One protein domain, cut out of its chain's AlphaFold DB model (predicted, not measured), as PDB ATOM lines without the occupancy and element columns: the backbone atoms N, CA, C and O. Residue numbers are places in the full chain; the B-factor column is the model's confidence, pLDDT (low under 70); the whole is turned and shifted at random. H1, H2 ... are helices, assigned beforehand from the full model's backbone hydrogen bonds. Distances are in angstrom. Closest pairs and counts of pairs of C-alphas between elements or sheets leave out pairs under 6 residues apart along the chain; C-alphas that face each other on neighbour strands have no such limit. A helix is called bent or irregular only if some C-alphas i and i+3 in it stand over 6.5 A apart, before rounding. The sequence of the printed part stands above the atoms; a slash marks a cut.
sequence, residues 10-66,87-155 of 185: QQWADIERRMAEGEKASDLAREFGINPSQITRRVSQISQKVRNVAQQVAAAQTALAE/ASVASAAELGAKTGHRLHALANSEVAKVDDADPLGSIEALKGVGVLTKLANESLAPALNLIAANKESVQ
ATOM      1  N   GLN A  10     247.456 180.955 218.865       86.44
ATOM      2  CA  GLN A  10     247.368 181.403 220.260       86.44
ATOM      3  C   GLN A  10     248.698 181.237 221.003       86.44
ATOM      4  O   GLN A  10     249.094 182.125 221.748       86.44
ATOM      5  N   GLN A  11     249.420 180.139 220.758       87.50
ATOM      6  CA  GLN A  11     250.747 179.924 221.344       87.50
ATOM      7  C   GLN A  11     251.763 180.937 220.812       87.50
ATOM      8  O   GLN A  11     252.603 181.422 221.561       87.50
ATOM      9  N   TRP A  12     251.665 181.305 219.532       86.94
ATOM     10  CA  TRP A  12     252.490 182.379 218.980       86.94
ATOM     11  C   TRP A  12     252.183 183.737 219.611       86.94
ATOM     12  O   TRP A  12     253.120 184.447 219.959       86.94
ATOM     13  N   ALA A  13     250.907 184.069 219.819       85.69
ATOM     14  CA  ALA A  13     250.520 185.305 220.499       85.69
ATOM     15  C   ALA A  13     251.036 185.359 221.950       85.69
ATOM     16  O   ALA A  13     251.453 186.414 222.424       85.69
ATOM     17  N   ASP A  14     251.054 184.219 222.645       87.38
ATOM     18  CA  ASP A  14     251.579 184.136 224.009       87.38
ATOM     19  C   ASP A  14     253.106 184.331 224.059       87.38
ATOM     20  O   ASP A  14     253.611 185.122 224.855       87.38
ATOM     21  N   ILE A  15     253.840 183.700 223.133       87.69
ATOM     22  CA  ILE A  15     255.285 183.919 222.957       87.69
ATOM     23  C   ILE A  15     255.577 185.391 222.621       87.69
ATOM     24  O   ILE A  15     256.527 185.959 223.157       87.69
ATOM     25  N   GLU A  16     254.777 186.019 221.753       85.19
ATOM     26  CA  GLU A  16     254.907 187.438 221.393       85.19
ATOM     27  C   GLU A  16     254.734 188.363 222.599       85.19
ATOM     28  O   GLU A  16     255.565 189.252 222.811       85.19
ATOM     29  N   ARG A  17     253.707 188.122 223.421       86.56
ATOM     30  CA  ARG A  17     253.461 188.878 224.653       86.56
ATOM     31  C   ARG A  17     254.623 188.744 225.639       86.56
ATOM     32  O   ARG A  17     255.180 189.754 226.055       86.56
ATOM     33  N   ARG A  18     255.037 187.514 225.952       86.94
ATOM     34  CA  ARG A  18     256.107 187.240 226.930       86.94
ATOM     35  C   ARG A  18     257.471 187.768 226.472       86.94
ATOM     36  O   ARG A  18     258.238 188.314 227.261       86.94
ATOM     37  N   MET A  19     257.754 187.709 225.168       85.69
ATOM     38  CA  MET A  19     258.929 188.370 224.578       85.69
ATOM     39  C   MET A  19     258.882 189.896 224.732       85.69
ATOM     40  O   MET A  19     259.911 190.518 225.004       85.69
ATOM     41  N   ALA A  20     257.711 190.518 224.560       83.94
ATOM     42  CA  ALA A  20     257.545 191.957 224.762       83.94
ATOM     43  C   ALA A  20     257.673 192.360 226.243       83.94
ATOM     44  O   ALA A  20     258.170 193.444 226.533       83.94
ATOM     45  N   GLU A  21     257.312 191.480 227.176       85.38
ATOM     46  CA  GLU A  21     257.530 191.657 228.622       85.38
ATOM     47  C   GLU A  21     259.010 191.505 229.027       85.38
ATOM     48  O   GLU A  21     259.412 191.956 230.098       85.38
ATOM     49  N   GLY A  22     259.850 190.954 228.142       82.75
ATOM     50  CA  GLY A  22     261.303 190.881 228.311       82.75
ATOM     51  C   GLY A  22     261.861 189.480 228.559       82.75
ATOM     52  O   GLY A  22     263.057 189.357 228.831       82.75
ATOM     53  N   GLU A  23     261.048 188.428 228.441       85.81
ATOM     54  CA  GLU A  23     261.537 187.051 228.529       85.81
ATOM     55  C   GLU A  23     262.477 186.692 227.367       85.81
ATOM     56  O   GLU A  23     262.374 187.210 226.252       85.81
ATOM     57  N   LYS A  24     263.429 185.782 227.618       87.25
ATOM     58  CA  LYS A  24     264.414 185.371 226.610       87.25
ATOM     59  C   LYS A  24     263.821 184.333 225.661       87.25
ATOM     60  O   LYS A  24     263.272 183.318 226.085       87.25
ATOM     61  N   ALA A  25     264.074 184.509 224.362       84.31
ATOM     62  CA  ALA A  25     263.669 183.560 223.321       84.31
ATOM     63  C   ALA A  25     264.172 182.124 223.573       84.31
ATOM     64  O   ALA A  25     263.518 181.168 223.170       84.31
ATOM     65  N   SER A  26     265.313 181.953 224.248       85.62
ATOM     66  CA  SER A  26     265.852 180.639 224.622       85.62
ATOM     67  C   SER A  26     264.985 179.893 225.636       85.62
ATOM     68  O   SER A  26     264.863 178.673 225.549       85.62
ATOM     69  N   ASP A  27     264.392 180.614 226.585       88.25
ATOM     70  CA  ASP A  27     263.592 180.019 227.654       88.25
ATOM     71  C   ASP A  27     262.201 179.655 227.126       88.25
ATOM     72  O   ASP A  27     261.760 178.516 227.287       88.25
ATOM     73  N   LEU A  28     261.599 180.547 226.335       87.56
ATOM     74  CA  LEU A  28     260.348 180.278 225.617       87.56
ATOM     75  C   LEU A  28     260.500 179.129 224.608       87.56
ATOM     76  O   LEU A  28     259.627 178.276 224.479       87.56
ATOM     77  N   ALA A  29     261.633 179.035 223.911       87.88
ATOM     78  CA  ALA A  29     261.897 177.929 222.993       87.88
ATOM     79  C   ALA A  29     261.947 176.566 223.700       87.88
ATOM     80  O   ALA A  29     261.455 175.575 223.153       87.88
ATOM     81  N   ARG A  30     262.507 176.520 224.918       88.94
ATOM     82  CA  ARG A  30     262.546 175.310 225.750       88.94
ATOM     83  C   ARG A  30     261.144 174.915 226.214       88.94
ATOM     84  O   ARG A  30     260.808 173.738 226.148       88.94
ATOM     85  N   GLU A  31     260.335 175.888 226.621       87.69
ATOM     86  CA  GLU A  31     258.965 175.678 227.100       87.69
ATOM     87  C   GLU A  31     258.021 175.193 225.991       87.69
ATOM     88  O   GLU A  31     257.311 174.203 226.150       87.69
ATOM     89  N   PHE A  32     258.068 175.835 224.822       85.94
ATOM     90  CA  PHE A  32     257.211 175.503 223.681       85.94
ATOM     91  C   PHE A  32     257.802 174.409 222.769       85.94
ATOM     92  O   PHE A  32     257.193 174.017 221.769       85.94
ATOM     93  N   GLY A  33     258.992 173.899 223.098       85.69
ATOM     94  CA  GLY A  33     259.665 172.823 222.371       85.69
ATOM     95  C   GLY A  33     259.973 173.163 220.910       85.69
ATOM     96  O   GLY A  33     259.837 172.297 220.036       85.69
ATOM     97  N   ILE A  34     260.342 174.412 220.621       86.56
ATOM     98  CA  ILE A  34     260.695 174.895 219.277       86.56
ATOM     99  C   ILE A  34     262.139 175.389 219.223       86.56
ATOM    100  O   ILE A  34     262.797 175.556 220.242       86.56
ATOM    101  N   ASN A  35     262.666 175.605 218.017       85.00
ATOM    102  CA  ASN A  35     264.018 176.138 217.873       85.00
ATOM    103  C   ASN A  35     264.017 177.649 218.205       85.00
ATOM    104  O   ASN A  35     263.193 178.368 217.631       85.00
ATOM    105  N   PRO A  36     264.940 178.156 219.050       82.31
ATOM    106  CA  PRO A  36     265.039 179.583 219.375       82.31
ATOM    107  C   PRO A  36     265.076 180.497 218.146       82.31
ATOM    108  O   PRO A  36     264.447 181.551 218.142       82.31
ATOM    109  N   SER A  37     265.726 180.064 217.060       82.56
ATOM    110  CA  SER A  37     265.782 180.820 215.801       82.56
ATOM    111  C   SER A  37     264.406 181.073 215.173       82.56
ATOM    112  O   SER A  37     264.217 182.095 214.518       82.56
ATOM    113  N   GLN A  38     263.420 180.193 215.398       81.69
ATOM    114  CA  GLN A  38     262.048 180.382 214.911       81.69
ATOM    115  C   GLN A  38     261.322 181.497 215.667       81.69
ATOM    116  O   GLN A  38     260.558 182.239 215.054       81.69
ATOM    117  N   ILE A  39     261.591 181.643 216.968       82.69
ATOM    118  CA  ILE A  39     261.076 182.754 217.777       82.69
ATOM    119  C   ILE A  39     261.765 184.043 217.349       82.69
ATOM    120  O   ILE A  39     261.095 185.007 216.992       82.69
ATOM    121  N   THR A  40     263.098 184.054 217.298       80.88
ATOM    122  CA  THR A  40     263.852 185.269 216.973       80.88
ATOM    123  C   THR A  40     263.514 185.781 215.573       80.88
ATOM    124  O   THR A  40     263.285 186.974 215.409       80.88
ATOM    125  N   ARG A  41     263.371 184.905 214.572       80.88
ATOM    126  CA  ARG A  41     263.029 185.314 213.200       80.88
ATOM    127  C   ARG A  41     261.626 185.912 213.077       80.88
ATOM    128  O   ARG A  41     261.409 186.763 212.224       80.88
ATOM    129  N   ARG A  42     260.671 185.440 213.877       78.56
ATOM    130  CA  ARG A  42     259.255 185.809 213.742       78.56
ATOM    131  C   ARG A  42     258.830 186.931 214.688       78.56
ATOM    132  O   ARG A  42     258.007 187.754 214.316       78.56
ATOM    133  N   VAL A  43     259.377 186.946 215.899       78.88
ATOM    134  CA  VAL A  43     258.823 187.694 217.036       78.88
ATOM    135  C   VAL A  43     259.764 188.787 217.541       78.88
ATOM    136  O   VAL A  43     259.292 189.775 218.095       78.88
ATOM    137  N   SER A  44     261.082 188.671 217.339       74.81
ATOM    138  CA  SER A  44     262.044 189.602 217.960       74.81
ATOM    139  C   SER A  44     261.808 191.067 217.561       74.81
ATOM    140  O   SER A  44     261.656 191.916 218.437       74.81
ATOM    141  N   GLN A  45     261.664 191.361 216.265       74.56
ATOM    142  CA  GLN A  45     261.404 192.719 215.773       74.56
ATOM    143  C   GLN A  45     260.037 193.256 216.227       74.56
ATOM    144  O   GLN A  45     259.933 194.413 216.639       74.56
ATOM    145  N   ILE A  46     258.998 192.411 216.218       73.25
ATOM    146  CA  ILE A  46     257.650 192.782 216.679       73.25
ATOM    147  C   ILE A  46     257.693 193.135 218.169       73.25
ATOM    148  O   ILE A  46     257.249 194.213 218.558       73.25
ATOM    149  N   SER A  47     258.307 192.282 218.992       79.25
ATOM    150  CA  SER A  47     258.449 192.509 220.434       79.25
ATOM    151  C   SER A  47     259.265 193.766 220.755       79.25
ATOM    152  O   SER A  47     258.922 194.506 221.677       79.25
ATOM    153  N   GLN A  48     260.296 194.079 219.960       80.88
ATOM    154  CA  GLN A  48     261.063 195.311 220.125       80.88
ATOM    155  C   GLN A  48     260.216 196.548 219.822       80.88
ATOM    156  O   GLN A  48     260.219 197.502 220.599       80.88
ATOM    157  N   LYS A  49     259.447 196.525 218.729       83.81
ATOM    158  CA  LYS A  49     258.543 197.622 218.376       83.81
ATOM    159  C   LYS A  49     257.468 197.830 219.445       83.81
ATOM    160  O   LYS A  49     257.224 198.969 219.834       83.81
ATOM    161  N   VAL A  50     256.874 196.748 219.953       86.19
ATOM    162  CA  VAL A  50     255.885 196.799 221.044       86.19
ATOM    163  C   VAL A  50     256.495 197.422 222.299       86.19
ATOM    164  O   VAL A  50     255.893 198.328 222.867       86.19
ATOM    165  N   ARG A  51     257.713 197.022 222.691       83.81
ATOM    166  CA  ARG A  51     258.420 197.627 223.832       83.81
ATOM    167  C   ARG A  51     258.686 199.114 223.644       83.81
ATOM    168  O   ARG A  51     258.408 199.888 224.554       83.81
ATOM    169  N   ASN A  52     259.167 199.524 222.472       88.44
ATOM    170  CA  ASN A  52     259.427 200.935 222.185       88.44
ATOM    171  C   ASN A  52     258.140 201.777 222.299       88.44
ATOM    172  O   ASN A  52     258.151 202.848 222.901       88.44
ATOM    173  N   VAL A  53     257.014 201.283 221.771       89.88
ATOM    174  CA  VAL A  53     255.713 201.965 221.896       89.88
ATOM    175  C   VAL A  53     255.235 201.978 223.349       89.88
ATOM    176  O   VAL A  53     254.788 203.015 223.828       89.88
ATOM    177  N   ALA A  54     255.367 200.869 224.079       86.56
ATOM    178  CA  ALA A  54     254.999 200.804 225.493       86.56
ATOM    179  C   ALA A  54     255.790 201.819 226.338       86.56
ATOM    180  O   ALA A  54     255.211 202.494 227.186       86.56
ATOM    181  N   GLN A  55     257.085 201.994 226.058       90.62
ATOM    182  CA  GLN A  55     257.917 203.023 226.688       90.62
ATOM    183  C   GLN A  55     257.420 204.441 226.376       90.62
ATOM    184  O   GLN A  55     257.339 205.267 227.281       90.62
ATOM    185  N   GLN A  56     257.038 204.724 225.126       91.56
ATOM    186  CA  GLN A  56     256.462 206.022 224.749       91.56
ATOM    187  C   GLN A  56     255.131 206.288 225.458       91.56
ATOM    188  O   GLN A  56     254.905 207.399 225.933       91.56
ATOM    189  N   VAL A  57     254.266 205.275 225.566       91.69
ATOM    190  CA  VAL A  57     252.991 205.381 226.290       91.69
ATOM    191  C   VAL A  57     253.237 205.648 227.772       91.69
ATOM    192  O   VAL A  57     252.616 206.550 228.326       91.69
ATOM    193  N   ALA A  58     254.167 204.926 228.400       93.00
ATOM    194  CA  ALA A  58     254.525 205.148 229.797       93.00
ATOM    195  C   ALA A  58     255.069 206.569 230.022       93.00
ATOM    196  O   ALA A  58     254.608 207.268 230.920       93.00
ATOM    197  N   ALA A  59     255.982 207.038 229.166       93.50
ATOM    198  CA  ALA A  59     256.510 208.400 229.236       93.50
ATOM    199  C   ALA A  59     255.408 209.461 229.061       93.50
ATOM    200  O   ALA A  59     255.357 210.431 229.815       93.50
ATOM    201  N   ALA A  60     254.493 209.260 228.108       91.38
ATOM    202  CA  ALA A  60     253.360 210.153 227.887       91.38
ATOM    203  C   ALA A  60     252.395 210.177 229.083       91.38
ATOM    204  O   ALA A  60     251.893 211.240 229.438       91.38
ATOM    205  N   GLN A  61     252.149 209.030 229.725       93.38
ATOM    206  CA  GLN A  61     251.324 208.943 230.934       93.38
ATOM    207  C   GLN A  61     251.968 209.663 232.121       93.38
ATOM    208  O   GLN A  61     251.271 210.392 232.825       93.38
ATOM    209  N   THR A  62     253.281 209.520 232.311       95.06
ATOM    210  CA  THR A  62     254.024 210.271 233.333       95.06
ATOM    211  C   THR A  62     253.918 211.775 233.087       95.06
ATOM    212  O   THR A  62     253.499 212.506 233.979       95.06
ATOM    213  N   ALA A  63     254.185 212.232 231.859       93.50
ATOM    214  CA  ALA A  63     254.072 213.645 231.495       93.50
ATOM    215  C   ALA A  63     252.637 214.183 231.653       93.50
ATOM    216  O   ALA A  63     252.434 215.327 232.051       93.50
ATOM    217  N   LEU A  64     251.622 213.359 231.375       93.88
ATOM    218  CA  LEU A  64     250.226 213.717 231.614       93.88
ATOM    219  C   LEU A  64     249.941 213.869 233.114       93.88
ATOM    220  O   LEU A  64     249.280 214.823 233.508       93.88
ATOM    221  N   ALA A  65     250.446 212.961 233.952       94.31
ATOM    222  CA  ALA A  65     250.243 213.001 235.398       94.31
ATOM    223  C   ALA A  65     250.912 214.215 236.070       94.31
ATOM    224  O   ALA A  65     250.404 214.700 237.080       94.31
ATOM    225  N   GLU A  66     252.000 214.734 235.496       95.75
ATOM    226  CA  GLU A  66     252.668 215.966 235.946       95.75
ATOM    227  C   GLU A  66     251.818 217.229 235.722       95.75
ATOM    228  O   GLU A  66     252.009 218.242 236.400       95.75
ATOM    229  N   ALA A  87     243.272 211.532 210.483       89.06
ATOM    230  CA  ALA A  87     242.379 210.630 209.754       89.06
ATOM    231  C   ALA A  87     241.568 211.375 208.680       89.06
ATOM    232  O   ALA A  87     241.509 210.945 207.531       89.06
ATOM    233  N   SER A  88     241.008 212.535 209.032       87.81
ATOM    234  CA  SER A  88     240.226 213.361 208.106       87.81
ATOM    235  C   SER A  88     241.072 213.878 206.940       87.81
ATOM    236  O   SER A  88     240.615 213.863 205.801       87.81
ATOM    237  N   VAL A  89     242.319 214.294 207.198       87.69
ATOM    238  CA  VAL A  89     243.269 214.733 206.165       87.69
ATOM    239  C   VAL A  89     243.635 213.577 205.236       87.69
ATOM    240  O   VAL A  89     243.676 213.775 204.026       87.69
ATOM    241  N   ALA A  90     243.851 212.369 205.766       88.94
ATOM    242  CA  ALA A  90     244.105 211.187 204.946       88.94
ATOM    243  C   ALA A  90     242.913 210.855 204.031       88.94
ATOM    244  O   ALA A  90     243.096 210.656 202.831       88.94
ATOM    245  N   SER A  91     241.685 210.878 204.560       90.88
ATOM    246  CA  SER A  91     240.473 210.680 203.754       90.88
ATOM    247  C   SER A  91     240.275 211.787 202.714       90.88
ATOM    248  O   SER A  91     239.944 211.504 201.562       90.88
ATOM    249  N   ALA A  92     240.515 213.047 203.081       88.94
ATOM    250  CA  ALA A  92     240.443 214.173 202.154       88.94
ATOM    251  C   ALA A  92     241.488 214.054 201.034       88.94
ATOM    252  O   ALA A  92     241.176 214.315 199.877       88.94
ATOM    253  N   ALA A  93     242.704 213.611 201.354       91.38
ATOM    254  CA  ALA A  93     243.744 213.337 200.373       91.38
ATOM    255  C   ALA A  93     243.367 212.196 199.419       91.38
ATOM    256  O   ALA A  93     243.586 212.324 198.219       91.38
ATOM    257  N   GLU A  94     242.761 211.112 199.907       92.75
ATOM    258  CA  GLU A  94     242.275 210.022 199.051       92.75
ATOM    259  C   GLU A  94     241.199 210.512 198.066       92.75
ATOM    260  O   GLU A  94     241.264 210.241 196.863       92.75
ATOM    261  N   LEU A  95     240.217 211.269 198.563       93.56
ATOM    262  CA  LEU A  95     239.155 211.846 197.737       93.56
ATOM    263  C   LEU A  95     239.703 212.884 196.748       93.56
ATOM    264  O   LEU A  95     239.300 212.896 195.582       93.56
ATOM    265  N   GLY A  96     240.649 213.713 197.187       92.19
ATOM    266  CA  GLY A  96     241.358 214.681 196.356       92.19
ATOM    267  C   GLY A  96     242.166 214.010 195.246       92.19
ATOM    268  O   GLY A  96     242.060 214.410 194.090       92.19
ATOM    269  N   ALA A  97     242.869 212.915 195.554       93.44
ATOM    270  CA  ALA A  97     243.586 212.092 194.581       93.44
ATOM    271  C   ALA A  97     242.653 211.497 193.519       93.44
ATOM    272  O   ALA A  97     242.917 211.620 192.322       93.44
ATOM    273  N   LYS A  98     241.525 210.914 193.940       94.19
ATOM    274  CA  LYS A  98     240.499 210.387 193.024       94.19
ATOM    275  C   LYS A  98     239.907 211.484 192.138       94.19
ATOM    276  O   LYS A  98     239.727 211.274 190.939       94.19
ATOM    277  N   THR A  99     239.618 212.646 192.716       93.88
ATOM    278  CA  THR A  99     239.050 213.793 191.995       93.88
ATOM    279  C   THR A  99     240.049 214.361 190.996       93.88
ATOM    280  O   THR A  99     239.724 214.489 189.819       93.88
ATOM    281  N   GLY A 100     241.286 214.609 191.428       93.44
ATOM    282  CA  GLY A 100     242.367 215.085 190.572       93.44
ATOM    283  C   GLY A 100     242.665 214.123 189.425       93.44
ATOM    284  O   GLY A 100     242.761 214.553 188.282       93.44
ATOM    285  N   HIS A 101     242.708 212.814 189.689       95.62
ATOM    286  CA  HIS A 101     242.866 211.807 188.640       95.62
ATOM    287  C   HIS A 101     241.745 211.876 187.592       95.62
ATOM    288  O   HIS A 101     242.018 211.894 186.393       95.62
ATOM    289  N   ARG A 102     240.482 211.966 188.030       95.56
ATOM    290  CA  ARG A 102     239.335 212.084 187.116       95.56
ATOM    291  C   ARG A 102     239.373 213.379 186.308       95.56
ATOM    292  O   ARG A 102     239.095 213.341 185.114       95.56
ATOM    293  N   LEU A 103     239.721 214.503 186.930       95.50
ATOM    294  CA  LEU A 103     239.828 215.795 186.249       95.50
ATOM    295  C   LEU A 103     240.974 215.815 185.230       95.50
ATOM    296  O   LEU A 103     240.782 216.334 184.137       95.50
ATOM    297  N   HIS A 104     242.113 215.184 185.530       96.12
ATOM    298  CA  HIS A 104     243.201 214.990 184.561       96.12
ATOM    299  C   HIS A 104     242.784 214.093 183.392       96.12
ATOM    300  O   HIS A 104     243.097 214.394 182.244       96.12
ATOM    301  N   ALA A 105     242.031 213.019 183.650       94.56
ATOM    302  CA  ALA A 105     241.495 212.174 182.582       94.56
ATOM    303  C   ALA A 105     240.537 212.954 181.661       94.56
ATOM    304  O   ALA A 105     240.612 212.823 180.441       94.56
ATOM    305  N   LEU A 106     239.683 213.808 182.236       92.62
ATOM    306  CA  LEU A 106     238.814 214.701 181.468       92.62
ATOM    307  C   LEU A 106     239.621 215.746 180.690       92.62
ATOM    308  O   LEU A 106     239.364 215.936 179.506       92.62
ATOM    309  N   ALA A 107     240.633 216.364 181.305       92.25
ATOM    310  CA  ALA A 107     241.517 217.304 180.622       92.25
ATOM    311  C   ALA A 107     242.188 216.650 179.406       92.25
ATOM    312  O   ALA A 107     242.140 217.207 178.316       92.25
ATOM    313  N   ASN A 108     242.708 215.426 179.547       92.00
ATOM    314  CA  ASN A 108     243.285 214.677 178.428       92.00
ATOM    315  C   ASN A 108     242.263 214.398 177.314       92.00
ATOM    316  O   ASN A 108     242.613 214.444 176.136       92.00
ATOM    317  N   SER A 109     240.997 214.147 177.662       91.69
ATOM    318  CA  SER A 109     239.936 213.979 176.661       91.69
ATOM    319  C   SER A 109     239.581 215.279 175.926       91.69
ATOM    320  O   SER A 109     239.193 215.224 174.763       91.69
ATOM    321  N   GLU A 110     239.745 216.442 176.566       88.88
ATOM    322  CA  GLU A 110     239.573 217.753 175.925       88.88
ATOM    323  C   GLU A 110     240.778 218.124 175.050       88.88
ATOM    324  O   GLU A 110     240.590 218.689 173.976       88.88
ATOM    325  N   VAL A 111     242.002 217.742 175.446       90.94
ATOM    326  CA  VAL A 111     243.203 217.900 174.602       90.94
ATOM    327  C   VAL A 111     243.029 217.169 173.272       90.94
ATOM    328  O   VAL A 111     243.391 217.707 172.235       90.94
ATOM    329  N   ALA A 112     242.405 215.987 173.272       89.56
ATOM    330  CA  ALA A 112     242.156 215.220 172.050       89.56
ATOM    331  C   ALA A 112     241.229 215.919 171.033       89.56
ATOM    332  O   ALA A 112     241.094 215.442 169.909       89.56
ATOM    333  N   LYS A 113     240.566 217.019 171.418       88.19
ATOM    334  CA  LYS A 113     239.707 217.828 170.539       88.19
ATOM    335  C   LYS A 113     240.423 219.050 169.958       88.19
ATOM    336  O   LYS A 113     239.812 219.778 169.182       88.19
ATOM    337  N   VAL A 114     241.661 219.312 170.374       89.19
ATOM    338  CA  VAL A 114     242.466 220.426 169.870       89.19
ATOM    339  C   VAL A 114     242.967 220.076 168.471       89.19
ATOM    340  O   VAL A 114     243.504 218.993 168.255       89.19
ATOM    341  N   ASP A 115     242.778 220.992 167.524       89.12
ATOM    342  CA  ASP A 115     243.421 220.909 166.217       89.12
ATOM    343  C   ASP A 115     244.878 221.374 166.334       89.12
ATOM    344  O   ASP A 115     245.156 222.554 166.561       89.12
ATOM    345  N   ASP A 116     245.812 220.439 166.180       85.19
ATOM    346  CA  ASP A 116     247.247 220.719 166.240       85.19
ATOM    347  C   ASP A 116     247.741 221.549 165.041       85.19
ATOM    348  O   ASP A 116     248.784 222.204 165.134       85.19
ATOM    349  N   ALA A 117     247.012 221.547 163.919       88.44
ATOM    350  CA  ALA A 117     247.338 222.342 162.736       88.44
ATOM    351  C   ALA A 117     246.821 223.790 162.835       88.44
ATOM    352  O   ALA A 117     247.437 224.689 162.256       88.44
ATOM    353  N   ASP A 118     245.750 224.028 163.603       88.81
ATOM    354  CA  ASP A 118     245.261 225.366 163.980       88.81
ATOM    355  C   ASP A 118     244.866 225.457 165.475       88.81
ATOM    356  O   ASP A 118     243.682 225.457 165.849       88.81
ATOM    357  N   PRO A 119     245.855 225.613 166.376       83.56
ATOM    358  CA  PRO A 119     245.603 225.681 167.815       83.56
ATOM    359  C   PRO A 119     244.812 226.926 168.235       83.56
ATOM    360  O   PRO A 119     244.128 226.921 169.261       83.56
ATOM    361  N   LEU A 120     244.897 228.011 167.454       87.06
ATOM    362  CA  LEU A 120     244.194 229.263 167.736       87.06
ATOM    363  C   LEU A 120     242.701 229.162 167.386       87.06
ATOM    364  O   LEU A 120     241.886 229.818 168.036       87.06
ATOM    365  N   GLY A 121     242.321 228.283 166.456       88.00
ATOM    366  CA  GLY A 121     240.930 227.864 166.262       88.00
ATOM    367  C   GLY A 121     240.359 227.072 167.448       88.00
ATOM    368  O   GLY A 121     239.152 227.083 167.683       88.00
ATOM    369  N   SER A 122     241.224 226.454 168.260       89.69
ATOM    370  CA  SER A 122     240.864 225.549 169.366       89.69
ATOM    371  C   SER A 122     240.946 226.185 170.767       89.69
ATOM    372  O   SER A 122     241.026 225.484 171.780       89.69
ATOM    373  N   ILE A 123     240.913 227.521 170.863       89.44
ATOM    374  CA  ILE A 123     241.097 228.269 172.126       89.44
ATOM    375  C   ILE A 123     240.130 227.828 173.235       89.44
ATOM    376  O   ILE A 123     240.503 227.822 174.409       89.44
ATOM    377  N   GLU A 124     238.886 227.485 172.902       88.25
ATOM    378  CA  GLU A 124     237.893 227.069 173.898       88.25
ATOM    379  C   GLU A 124     238.253 225.722 174.544       88.25
ATOM    380  O   GLU A 124     238.237 225.610 175.773       88.25
ATOM    381  N   ALA A 125     238.694 224.744 173.744       87.81
ATOM    382  CA  ALA A 125     239.194 223.463 174.242       87.81
ATOM    383  C   ALA A 125     240.450 223.658 175.108       87.81
ATOM    384  O   ALA A 125     240.520 223.144 176.223       87.81
ATOM    385  N   LEU A 126     241.397 224.497 174.668       89.06
ATOM    386  CA  LEU A 126     242.609 224.821 175.433       89.06
ATOM    387  C   LEU A 126     242.299 225.485 176.787       89.06
ATOM    388  O   LEU A 126     242.935 225.173 177.797       89.06
ATOM    389  N   LYS A 127     241.292 226.367 176.846       91.06
ATOM    390  CA  LYS A 127     240.810 226.948 178.112       91.06
ATOM    391  C   LYS A 127     240.205 225.882 179.025       91.06
ATOM    392  O   LYS A 127     240.510 225.876 180.218       91.06
ATOM    393  N   GLY A 128     239.390 224.978 178.477       90.19
ATOM    394  CA  GLY A 128     238.814 223.849 179.213       90.19
ATOM    395  C   GLY A 128     239.889 222.956 179.835       90.19
ATOM    396  O   GLY A 128     239.859 222.702 181.040       90.19
ATOM    397  N   VAL A 129     240.899 222.577 179.047       91.12
ATOM    398  CA  VAL A 129     242.074 221.823 179.513       91.12
ATOM    399  C   VAL A 129     242.781 222.559 180.649       91.12
ATOM    400  O   VAL A 129     243.071 221.954 181.682       91.12
ATOM    401  N   GLY A 130     243.027 223.864 180.497       92.00
ATOM    402  CA  GLY A 130     243.697 224.671 181.516       92.00
ATOM    403  C   GLY A 130     242.937 224.717 182.845       92.00
ATOM    404  O   GLY A 130     243.535 224.521 183.905       92.00
ATOM    405  N   VAL A 131     241.615 224.918 182.801       94.88
ATOM    406  CA  VAL A 131     240.760 224.938 184.002       94.88
ATOM    407  C   VAL A 131     240.726 223.567 184.674       94.88
ATOM    408  O   VAL A 131     240.945 223.481 185.884       94.88
ATOM    409  N   LEU A 132     240.501 222.496 183.906       92.69
ATOM    410  CA  LEU A 132     240.445 221.130 184.433       92.69
ATOM    411  C   LEU A 132     241.779 220.711 185.053       92.69
ATOM    412  O   LEU A 132     241.794 220.178 186.158       92.69
ATOM    413  N   THR A 133     242.896 221.022 184.395       93.31
ATOM    414  CA  THR A 133     244.248 220.724 184.892       93.31
ATOM    415  C   THR A 133     244.557 221.499 186.171       93.31
ATOM    416  O   THR A 133     245.091 220.936 187.127       93.31
ATOM    417  N   LYS A 134     244.194 222.788 186.233       95.31
ATOM    418  CA  LYS A 134     244.382 223.603 187.439       95.31
ATOM    419  C   LYS A 134     243.567 223.051 188.610       95.31
ATOM    420  O   LYS A 134     244.132 222.813 189.676       95.31
ATOM    421  N   LEU A 135     242.279 222.786 188.398       92.81
ATOM    422  CA  LEU A 135     241.396 222.236 189.429       92.81
ATOM    423  C   LEU A 135     241.836 220.830 189.866       92.81
ATOM    424  O   LEU A 135     241.748 220.483 191.046       92.81
ATOM    425  N   ALA A 136     242.357 220.029 188.933       91.31
ATOM    426  CA  ALA A 136     242.947 218.735 189.238       91.31
ATOM    427  C   ALA A 136     244.152 218.881 190.173       91.31
ATOM    428  O   ALA A 136     244.214 218.204 191.197       91.31
ATOM    429  N   ASN A 137     245.076 219.794 189.869       92.69
ATOM    430  CA  ASN A 137     246.263 220.042 190.690       92.69
ATOM    431  C   ASN A 137     245.910 220.583 192.084       92.69
ATOM    432  O   ASN A 137     246.498 220.150 193.073       92.69
ATOM    433  N   GLU A 138     244.919 221.470 192.182       93.94
ATOM    434  CA  GLU A 138     244.398 221.949 193.470       93.94
ATOM    435  C   GLU A 138     243.781 220.804 194.288       93.94
ATOM    436  O   GLU A 138     244.047 220.682 195.485       93.94
ATOM    437  N   SER A 139     243.043 219.900 193.636       90.44
ATOM    438  CA  SER A 139     242.471 218.706 194.277       90.44
ATOM    439  C   SER A 139     243.544 217.728 194.775       90.44
ATOM    440  O   SER A 139     243.323 217.011 195.750       90.44
ATOM    441  N   LEU A 140     244.720 217.704 194.138       91.75
ATOM    442  CA  LEU A 140     245.859 216.873 194.539       91.75
ATOM    443  C   LEU A 140     246.667 217.459 195.703       91.75
ATOM    444  O   LEU A 140     247.424 216.715 196.328       91.75
ATOM    445  N   ALA A 141     246.518 218.746 196.030       92.19
ATOM    446  CA  ALA A 141     247.361 219.415 197.022       92.19
ATOM    447  C   ALA A 141     247.400 218.707 198.396       92.19
ATOM    448  O   ALA A 141     248.501 218.501 198.915       92.19
ATOM    449  N   PRO A 142     246.274 218.239 198.980       87.88
ATOM    450  CA  PRO A 142     246.316 217.504 200.246       87.88
ATOM    451  C   PRO A 142     247.100 216.187 200.148       87.88
ATOM    452  O   PRO A 142     247.867 215.856 201.050       87.88
ATOM    453  N   ALA A 143     246.956 215.455 199.038       87.69
ATOM    454  CA  ALA A 143     247.660 214.193 198.811       87.69
ATOM    455  C   ALA A 143     249.165 214.401 198.607       87.69
ATOM    456  O   ALA A 143     249.974 213.688 199.199       87.69
ATOM    457  N   LEU A 144     249.550 215.411 197.825       87.81
ATOM    458  CA  LEU A 144     250.952 215.759 197.601       87.81
ATOM    459  C   LEU A 144     251.636 216.219 198.891       87.81
ATOM    460  O   LEU A 144     252.763 215.806 199.159       87.81
ATOM    461  N   ASN A 145     250.945 216.996 199.727       88.56
ATOM    462  CA  ASN A 145     251.463 217.412 201.029       88.56
ATOM    463  C   ASN A 145     251.667 216.219 201.974       88.56
ATOM    464  O   ASN A 145     252.676 216.170 202.676       88.56
ATOM    465  N   LEU A 146     250.770 215.226 201.963       87.19
ATOM    466  CA  LEU A 146     250.970 213.987 202.723       87.19
ATOM    467  C   LEU A 146     252.161 213.170 202.210       87.19
ATOM    468  O   LEU A 146     252.935 212.656 203.017       87.19
ATOM    469  N   ILE A 147     252.336 213.056 200.891       85.12
ATOM    470  CA  ILE A 147     253.498 212.372 200.302       85.12
ATOM    471  C   ILE A 147     254.788 213.097 200.696       85.12
ATOM    472  O   ILE A 147     255.741 212.455 201.131       85.12
ATOM    473  N   ALA A 148     254.808 214.428 200.606       87.00
ATOM    474  CA  ALA A 148     255.954 215.243 200.993       87.00
ATOM    475  C   ALA A 148     256.301 215.073 202.479       87.00
ATOM    476  O   ALA A 148     257.459 214.821 202.805       87.00
ATOM    477  N   ALA A 149     255.300 215.115 203.367       86.50
ATOM    478  CA  ALA A 149     255.485 214.926 204.806       86.50
ATOM    479  C   ALA A 149     256.055 213.543 205.172       86.50
ATOM    480  O   ALA A 149     256.704 213.396 206.204       86.50
ATOM    481  N   ASN A 150     255.839 212.528 204.330       83.69
ATOM    482  CA  ASN A 150     256.328 211.168 204.560       83.69
ATOM    483  C   ASN A 150     257.561 210.802 203.723       83.69
ATOM    484  O   ASN A 150     258.090 209.701 203.880       83.69
ATOM    485  N   LYS A 151     258.049 211.701 202.860       83.12
ATOM    486  CA  LYS A 151     259.098 211.415 201.873       83.12
ATOM    487  C   LYS A 151     260.373 210.854 202.503       83.12
ATOM    488  O   LYS A 151     260.861 209.825 202.054       83.12
ATOM    489  N   GLU A 152     260.875 211.485 203.561       81.19
ATOM    490  CA  GLU A 152     262.093 211.040 204.259       81.19
ATOM    491  C   GLU A 152     261.922 209.672 204.925       81.19
ATOM    492  O   GLU A 152     262.859 208.879 204.984       81.19
ATOM    493  N   SER A 153     260.724 209.386 205.436       78.12
ATOM    494  CA  SER A 153     260.411 208.094 206.050       78.12
ATOM    495  C   SER A 153     260.334 206.993 204.993       78.12
ATOM    496  O   SER A 153     260.853 205.904 205.208       78.12
ATOM    497  N   VAL A 154     259.740 207.282 203.832       77.81
ATOM    498  CA  VAL A 154     259.672 206.350 202.696       77.81
ATOM    499  C   VAL A 154     261.057 206.103 202.092       77.81
ATOM    500  O   VAL A 154     261.372 204.965 201.768       77.81
ATOM    501  N   GLN A 155     261.900 207.133 201.978       79.31
ATOM    502  CA  GLN A 155     263.285 206.984 201.520       79.31
ATOM    503  C   GLN A 155     264.087 206.078 202.450       79.31
ATOM    504  O   GLN A 155     264.643 205.090 201.994       79.31
TER     505      GLN A 155
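Overview. This is residues 10 to 66 and 87 to 155 of the 185 residues of the protein "Resolvase" of Pseudacidovorax intermedius (UniProt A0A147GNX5). What is the main shape? The longest helix, H5, folds back along H4 as a long helical hairpin that makes one lobe; in the second lobe H1 and H2 gather at the first part of the long H3, whose residues 55 to 66 stick out as an arm. What builds it? The printed part has 126 residues with five named helices, H1 to H5 along the chain, and no named strand: its class is all helix. How spread is it? It is extended, with a radius of gyration of the C-alphas of 27.3 A and spans of 82 by 44 by 25 A.

Along the chain. Where are the long helices? H5 is residues 123 to 155, 42.5 A long, ending at C-alpha 155 (263.285, 206.984, 201.520). H3 is residues 36 to 66, 41.8 A, and H4 residues 87 to 111, 35.9 A. Where are the short ones? H1, residues 10 to 21, begins at C-alpha 10 (247.368, 181.403, 220.260); H2 is residues 25 to 32. Which are irregular? H3, with C-alphas 42 and 45 7.5 A apart, and H5, with C-alphas 149 and 152 7.7 A apart.

Arrangement. How do H5 and H4 stand? They touch as a hairpin, opposite ways at 35.3 degrees, only just steep; their closest C-alphas, Ala 136 and Gly 100, are 3.9 A apart. What touches H3? H1 touches its residues 39 to 51 alone, closest C-alphas Ala 20 and Ser 47, 4.5 A. H2 touches its residues 36 to 40 alone, closest C-alphas Ala 29 and Pro 36, 5.1 A. Are the backbones whole? Each O i to N i+4 pair is within hydrogen-bond range in H1, H2 and H4; 25 of 27 are in H3 and 25 of 29 in H5.

Size, cuts and confidence. Is there a cut? Residues 67 to 86 are not printed, and C-alphas 66 and 87 are 28.6 A apart. Which link is long? H4 to H5, with 11 residues. Is confidence low anywhere? No printed residue is under 70.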